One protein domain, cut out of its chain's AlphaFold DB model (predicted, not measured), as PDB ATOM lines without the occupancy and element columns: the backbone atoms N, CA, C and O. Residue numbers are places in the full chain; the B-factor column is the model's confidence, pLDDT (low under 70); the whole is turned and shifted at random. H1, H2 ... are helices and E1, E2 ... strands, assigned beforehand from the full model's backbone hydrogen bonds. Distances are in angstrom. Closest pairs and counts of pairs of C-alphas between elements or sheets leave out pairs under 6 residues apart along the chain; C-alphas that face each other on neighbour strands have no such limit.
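Overview. This is residues 11 to 59 and 252 to 256 of the 256 residues of an uncharacterized protein of Candidatus Gracilibacteria bacterium CG12_big_fil_rev_8_21_14_0_65_38_15 (UniProt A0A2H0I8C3). Little here is regular: a small three-stranded sheet has loops around it and helix H1 set off from it. Of 54 printed residues, 21 lie in E1, H1, E2 and E3, in that order; the class is mixed, as is the sheet, E1 E2 E3. It is compact, radius of gyration of the C-alphas 10.7 A, spanning 27 by 20 by 20 A.

Along the chain. Find C-alpha 11 at (-10.376, -34.657, -0.877); from there E1 runs 13.0 A to residue 15. Next come H1, residues 23 to 28, and E2, residues 34 to 39, 16.7 A. E3, residues 252 to 255, ends at (-15.443, -30.427, 6.248).

Arrangement. Beside E2 find E1, parallel, and E3, antiparallel. N 14 and O 37, 2.8 A, N 36 and O 254, 3.0 A, and every O i to N i+4 pair of H1 are within hydrogen-bond range. E1, H1, E2 make a strand-helix-strand unit, a helix between parallel neighbour strands, with right-handed crossover; H1 is not on the sheet.

Size, cuts and confidence. Residues 60 to 251 are not printed; C-alphas 59 and 252 are 13.6 A apart. pLDDT is under 70 at residues 56 to 57.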
ATOM      1  N   LEU A  11     -10.689 -36.042  -0.538       88.56
ATOM      2  CA  LEU A  11     -10.376 -34.657  -0.877       88.56
ATOM      3  C   LEU A  11     -10.932 -34.389  -2.268       88.56
ATOM      4  O   LEU A  11     -10.601 -35.105  -3.213       88.56
ATOM      5  N   VAL A  12     -11.761 -33.361  -2.380       89.19
ATOM      6  CA  VAL A  12     -12.283 -32.873  -3.656       89.19
ATOM      7  C   VAL A  12     -11.955 -31.394  -3.786       89.19
ATOM      8  O   VAL A  12     -12.007 -30.651  -2.807       89.19
ATOM      9  N   LYS A  13     -11.577 -30.975  -4.992       89.06
ATOM     10  CA  LYS A  13     -11.218 -29.593  -5.301       89.06
ATOM     11  C   LYS A  13     -12.065 -29.118  -6.475       89.06
ATOM     12  O   LYS A  13     -12.062 -29.756  -7.523       89.06
ATOM     13  N   PHE A  14     -12.769 -28.012  -6.282       88.12
ATOM     14  CA  PHE A  14     -13.540 -27.310  -7.299       88.12
ATOM     15  C   PHE A  14     -12.818 -26.011  -7.619       88.12
ATOM     16  O   PHE A  14     -12.738 -25.123  -6.770       88.12
ATOM     17  N   GLU A  15     -12.271 -25.905  -8.824       85.00
ATOM     18  CA  GLU A  15     -11.501 -24.739  -9.246       85.00
ATOM     19  C   GLU A  15     -12.255 -23.956 -10.313       85.00
ATOM     20  O   GLU A  15     -12.687 -24.532 -11.307       85.00
ATOM     21  N   ARG A  16     -12.368 -22.636 -10.122       81.19
ATOM     22  CA  ARG A  16     -12.974 -21.690 -11.074       81.19
ATOM     23  C   ARG A  16     -14.462 -21.969 -11.342       81.19
ATOM     24  O   ARG A  16     -14.939 -21.795 -12.458       81.19
ATOM     25  N   VAL A  17     -15.201 -22.376 -10.306       84.19
ATOM     26  CA  VAL A  17     -16.647 -22.656 -10.373       84.19
ATOM     27  C   VAL A  17     -17.380 -21.742  -9.397       84.19
ATOM     28  O   VAL A  17     -17.109 -21.798  -8.207       84.19
ATOM     29  N   ASP A  18     -18.318 -20.914  -9.861       87.38
ATOM     30  CA  ASP A  18     -19.090 -20.021  -8.970       87.38
ATOM     31  C   ASP A  18     -20.240 -20.710  -8.241       87.38
ATOM     32  O   ASP A  18     -20.715 -20.223  -7.211       87.38
ATOM     33  N   THR A  19     -20.694 -21.840  -8.773       90.19
ATOM     34  CA  THR A  19     -21.693 -22.668  -8.110       90.19
ATOM     35  C   THR A  19     -21.072 -23.280  -6.862       90.19
ATOM     36  O   THR A  19     -20.048 -23.959  -6.935       90.19
ATOM     37  N   GLU A  20     -21.695 -23.030  -5.710       92.25
ATOM     38  CA  GLU A  20     -21.265 -23.631  -4.453       92.25
ATOM     39  C   GLU A  20     -21.432 -25.156  -4.527       92.25
ATOM     40  O   GLU A  20     -22.529 -25.633  -4.835       92.25
ATOM     41  N   PRO A  21     -20.389 -25.943  -4.217       91.25
ATOM     42  CA  PRO A  21     -20.522 -27.386  -4.161       91.25
ATOM     43  C   PRO A  21     -21.307 -27.773  -2.901       91.25
ATOM     44  O   PRO A  21     -20.816 -27.664  -1.773       91.25
ATOM     45  N   THR A  22     -22.551 -28.212  -3.095       91.19
ATOM     46  CA  THR A  22     -23.448 -28.597  -2.000       91.19
ATOM     47  C   THR A  22     -23.163 -30.012  -1.497       91.19
ATOM     48  O   THR A  22     -22.504 -30.818  -2.161       91.19
ATOM     49  N   LYS A  23     -23.687 -30.341  -0.309       88.75
ATOM     50  CA  LYS A  23     -23.598 -31.696   0.256       88.75
ATOM     51  C   LYS A  23     -24.266 -32.726  -0.644       88.75
ATOM     52  O   LYS A  23     -23.725 -33.805  -0.839       88.75
ATOM     53  N   GLU A  24     -25.414 -32.374  -1.202       90.12
ATOM     54  CA  GLU A  24     -26.239 -33.234  -2.046       90.12
ATOM     55  C   GLU A  24     -25.522 -33.535  -3.366       90.12
ATOM     56  O   GLU A  24     -25.449 -34.690  -3.782       90.12
ATOM     57  N   MET A  25     -24.911 -32.511  -3.976       89.50
ATOM     58  CA  MET A  25     -24.091 -32.661  -5.180       89.50
ATOM     59  C   MET A  25     -22.871 -33.555  -4.923       89.50
ATOM     60  O   MET A  25     -22.483 -34.356  -5.768       89.50
ATOM     61  N   LEU A  26     -22.247 -33.428  -3.756       88.38
ATOM     62  CA  LEU A  26     -21.094 -34.240  -3.386       88.38
ATOM     63  C   LEU A  26     -21.483 -35.695  -3.104       88.38
ATOM     64  O   LEU A  26     -20.844 -36.616  -3.619       88.38
ATOM     65  N   ALA A  27     -22.572 -35.905  -2.365       88.31
ATOM     66  CA  ALA A  27     -23.111 -37.228  -2.079       88.31
ATOM     67  C   ALA A  27     -23.511 -37.976  -3.361       88.31
ATOM     68  O   ALA A  27     -23.218 -39.166  -3.482       88.31
ATOM     69  N   SER A  28     -24.092 -37.285  -4.352       87.25
ATOM     70  CA  SER A  28     -24.463 -37.900  -5.636       87.25
ATOM     71  C   SER A  28     -23.264 -38.397  -6.456       87.25
ATOM     72  O   SER A  28     -23.432 -39.258  -7.314       87.25
ATOM     73  N   HIS A  29     -22.050 -37.931  -6.147       84.50
ATOM     74  CA  HIS A  29     -20.792 -38.381  -6.757       84.50
ATOM     75  C   HIS A  29     -19.977 -39.303  -5.831       84.50
ATOM     76  O   HIS A  29     -18.773 -39.488  -6.022       84.50
ATOM     77  N   GLY A  30     -20.612 -39.881  -4.804       85.50
ATOM     78  CA  GLY A  30     -19.974 -40.824  -3.883       85.50
ATOM     79  C   GLY A  30     -19.001 -40.174  -2.893       85.50
ATOM     80  O   GLY A  30     -18.124 -40.855  -2.352       85.50
ATOM     81  N   PHE A  31     -19.114 -38.864  -2.657       85.50
ATOM     82  CA  PHE A  31     -18.381 -38.186  -1.593       85.50
ATOM     83  C   PHE A  31     -19.131 -38.355  -0.266       85.50
ATOM     84  O   PHE A  31     -20.197 -37.778  -0.066       85.50
ATOM     85  N   VAL A  32     -18.579 -39.169   0.633       86.25
ATOM     86  CA  VAL A  32     -19.215 -39.558   1.902       86.25
ATOM     87  C   VAL A  32     -18.684 -38.729   3.067       86.25
ATOM     88  O   VAL A  32     -19.464 -38.263   3.891       86.25
ATOM     89  N   ARG A  33     -17.359 -38.555   3.154       89.75
ATOM     90  CA  ARG A  33     -16.709 -37.803   4.236       89.75
ATOM     91  C   ARG A  33     -15.360 -37.264   3.791       89.75
ATOM     92  O   ARG A  33     -14.566 -37.997   3.193       89.75
ATOM     93  N   GLY A  34     -15.058 -36.013   4.128       90.75
ATOM     94  CA  GLY A  34     -13.762 -35.438   3.791       90.75
ATOM     95  C   GLY A  34     -13.695 -33.918   3.773       90.75
ATOM     96  O   GLY A  34     -14.421 -33.228   4.485       90.75
ATOM     97  N   VAL A  35     -12.780 -33.399   2.957       91.81
ATOM     98  CA  VAL A  35     -12.579 -31.963   2.745       91.81
ATOM     99  C   VAL A  35     -12.963 -31.613   1.314       91.81
ATOM    100  O   VAL A  35     -12.440 -32.197   0.364       91.81
ATOM    101  N   ALA A  36     -13.853 -30.639   1.162       91.88
ATOM    102  CA  ALA A  36     -14.078 -29.963  -0.105       91.88
ATOM    103  C   ALA A  36     -13.303 -28.645  -0.102       91.88
ATOM    104  O   ALA A  36     -13.440 -27.859   0.834       91.88
ATOM    105  N   ILE A  37     -12.494 -28.415  -1.134       92.31
ATOM    106  CA  ILE A  37     -11.863 -27.125  -1.426       92.31
ATOM    107  C   ILE A  37     -12.614 -26.507  -2.599       92.31
ATOM    108  O   ILE A  37     -12.852 -27.176  -3.603       92.31
ATOM    109  N   TRP A  38     -12.978 -25.239  -2.487       91.44
ATOM    110  CA  TRP A  38     -13.739 -24.513  -3.489       91.44
ATOM    111  C   TRP A  38     -13.112 -23.155  -3.758       91.44
ATOM    112  O   TRP A  38     -12.794 -22.408  -2.836       91.44
ATOM    113  N   ILE A  39     -12.900 -22.863  -5.034       89.56
ATOM    114  CA  ILE A  39     -12.183 -21.684  -5.508       89.56
ATOM    115  C   ILE A  39     -13.087 -21.020  -6.539       89.56
ATOM    116  O   ILE A  39     -13.036 -21.392  -7.717       89.56
ATOM    117  N   PRO A  40     -13.983 -20.118  -6.112       88.00
ATOM    118  CA  PRO A  40     -14.898 -19.482  -7.037       88.00
ATOM    119  C   PRO A  40     -14.173 -18.547  -7.995       88.00
ATOM    120  O   PRO A  40     -13.051 -18.100  -7.746       88.00
ATOM    121  N   PHE A  41     -14.831 -18.266  -9.113       81.88
ATOM    122  CA  PHE A  41     -14.291 -17.386 -10.136       81.88
ATOM    123  C   PHE A  41     -14.615 -15.916  -9.847       81.88
ATOM    124  O   PHE A  41     -13.725 -15.072  -9.853       81.88
ATOM    125  N   ARG A  42     -15.886 -15.618  -9.566       82.25
ATOM    126  CA  ARG A  42     -16.436 -14.266  -9.385       82.25
ATOM    127  C   ARG A  42     -16.961 -14.001  -7.976       82.25
ATOM    128  O   ARG A  42     -17.145 -12.840  -7.621       82.25
ATOM    129  N   ARG A  43     -17.235 -15.034  -7.171       85.00
ATOM    130  CA  ARG A  43     -17.792 -14.835  -5.820       85.00
ATOM    131  C   ARG A  43     -16.753 -14.290  -4.846       85.00
ATOM    132  O   ARG A  43     -15.638 -14.798  -4.754       85.00
ATOM    133  N   THR A  44     -17.162 -13.283  -4.086       82.31
ATOM    134  CA  THR A  44     -16.362 -12.633  -3.037       82.31
ATOM    135  C   THR A  44     -16.882 -12.925  -1.632       82.31
ATOM    136  O   THR A  44     -16.214 -12.602  -0.653       82.31
ATOM    137  N   ASP A  45     -18.061 -13.534  -1.518       90.38
ATOM    138  CA  ASP A  45     -18.663 -13.921  -0.252       90.38
ATOM    139  C   ASP A  45     -18.171 -15.301   0.218       90.38
ATOM    140  O   ASP A  45     -17.747 -16.139  -0.579       90.38
ATOM    141  N   ILE A  46     -18.244 -15.541   1.532       91.56
ATOM    142  CA  ILE A  46     -17.957 -16.845   2.144       91.56
ATOM    143  C   ILE A  46     -19.294 -17.462   2.574       91.56
ATOM    144  O   ILE A  46     -19.862 -17.016   3.578       91.56
ATOM    145  N   PRO A  47     -19.819 -18.475   1.861       91.94
ATOM    146  CA  PRO A  47     -21.088 -19.082   2.227       91.94
ATOM    147  C   PRO A  47     -21.021 -19.763   3.597       91.94
ATOM    148  O   PRO A  47     -19.965 -20.180   4.085       91.94
ATOM    149  N   LYS A  48     -22.182 -19.915   4.237       93.38
ATOM    150  CA  LYS A  48     -22.278 -20.478   5.587       93.38
ATOM    151  C   LYS A  48     -21.678 -21.887   5.650       93.38
ATOM    152  O   LYS A  48     -22.089 -22.798   4.938       93.38
ATOM    153  N   GLY A  49     -20.747 -22.086   6.583       92.88
ATOM    154  CA  GLY A  49     -20.069 -23.368   6.790       92.88
ATOM    155  C   GLY A  49     -18.779 -23.538   5.986       92.88
ATOM    156  O   GLY A  49     -18.059 -24.503   6.236       92.88
ATOM    157  N   TRP A  50     -18.456 -22.601   5.092       94.56
ATOM    158  CA  TRP A  50     -17.139 -22.494   4.474       94.56
ATOM    159  C   TRP A  50     -16.189 -21.674   5.341       94.56
ATOM    160  O   TRP A  50     -16.596 -20.793   6.098       94.56
ATOM    161  N   ARG A  51     -14.898 -21.978   5.236       93.19
ATOM    162  CA  ARG A  51     -13.819 -21.224   5.876       93.19
ATOM    163  C   ARG A  51     -12.771 -20.870   4.838       93.19
ATOM    164  O   ARG A  51     -12.492 -21.673   3.954       93.19
ATOM    165  N   LYS A  52     -12.169 -19.687   4.956       90.69
ATOM    166  CA  LYS A  52     -11.049 -19.285   4.101       90.69
ATOM    167  C   LYS A  52      -9.843 -20.181   4.359       90.69
ATOM    168  O   LYS A  52      -9.431 -20.362   5.504       90.69
ATOM    169  N   LEU A  53      -9.290 -20.745   3.294       86.56
ATOM    170  CA  LEU A  53      -8.041 -21.484   3.341       86.56
ATOM    171  C   LEU A  53      -6.894 -20.464   3.341       86.56
ATOM    172  O   LEU A  53      -6.725 -19.702   2.396       86.56
ATOM    173  N   VAL A  54      -6.131 -20.417   4.433       75.25
ATOM    174  CA  VAL A  54      -5.046 -19.431   4.618       75.25
ATOM    175  C   VAL A  54      -3.817 -19.769   3.764       75.25
ATOM    176  O   VAL A  54      -3.023 -18.895   3.431       75.25
ATOM    177  N   ILE A  55      -3.671 -21.037   3.378       71.31
ATOM    178  CA  ILE A  55      -2.590 -21.505   2.513       71.31
ATOM    179  C   ILE A  55      -3.107 -21.496   1.077       71.31
ATOM    180  O   ILE A  55      -4.030 -22.243   0.746       71.31
ATOM    181  N   GLY A  56      -2.504 -20.667   0.224       64.44
ATOM    182  CA  GLY A  56      -2.752 -20.698  -1.215       64.44
ATOM    183  C   GLY A  56      -2.365 -22.067  -1.771       64.44
ATOM    184  O   GLY A  56      -1.187 -22.384  -1.894       64.44
ATOM    185  N   THR A  57      -3.358 -22.906  -2.062       66.19
ATOM    186  CA  THR A  57      -3.170 -24.225  -2.701       66.19
ATOM    187  C   THR A  57      -3.497 -24.182  -4.193       66.19
ATOM    188  O   THR A  57      -3.653 -25.215  -4.851       66.19
ATOM    189  N   HIS A  58      -3.659 -22.980  -4.731       74.00
ATOM    190  CA  HIS A  58      -4.042 -22.721  -6.103       74.00
ATOM    191  C   HIS A  58      -3.327 -21.489  -6.616       74.00
ATOM    192  O   HIS A  58      -2.886 -20.632  -5.855       74.00
ATOM    193  N   PHE A  59      -3.249 -21.409  -7.931       78.56
ATOM    194  CA  PHE A  59      -2.693 -20.256  -8.596       78.56
ATOM    195  C   PHE A  59      -3.689 -19.104  -8.569       78.56
ATOM    196  O   PHE A  59      -4.834 -19.244  -9.006       78.56
ATOM    197  N   TYR A 252     -11.711 -21.534  -0.422       91.81
ATOM    198  CA  TYR A 252     -12.513 -21.900   0.721       91.81
ATOM    199  C   TYR A 252     -12.426 -23.399   0.931       91.81
ATOM    200  O   TYR A 252     -12.251 -24.164  -0.015       91.81
ATOM    201  N   PHE A 253     -12.562 -23.836   2.173       93.62
ATOM    202  CA  PHE A 253     -12.693 -25.245   2.490       93.62
ATOM    203  C   PHE A 253     -13.849 -25.493   3.448       93.62
ATOM    204  O   PHE A 253     -14.237 -24.629   4.243       93.62
ATOM    205  N   ARG A 254     -14.386 -26.706   3.373       92.75
ATOM    206  CA  ARG A 254     -15.430 -27.196   4.262       92.75
ATOM    207  C   ARG A 254     -15.192 -28.669   4.565       92.75
ATOM    208  O   ARG A 254     -14.876 -29.450   3.669       92.75
ATOM    209  N   PHE A 255     -15.355 -29.030   5.834       91.56
ATOM    210  CA  PHE A 255     -15.443 -30.427   6.248       91.56
ATOM    211  C   PHE A 255     -16.870 -30.919   6.049       91.56
ATOM    212  O   PHE A 255     -17.826 -30.234   6.433       91.56
ATOM    213  N   LEU A 256     -16.989 -32.095   5.446       83.69
ATOM    214  CA  LEU A 256     -18.249 -32.763   5.160       83.69
ATOM    215  C   LEU A 256     -18.238 -34.160   5.764       83.69
ATOM    216  O   LEU A 256     -17.187 -34.840   5.657       83.69
TER     217      LEU A 256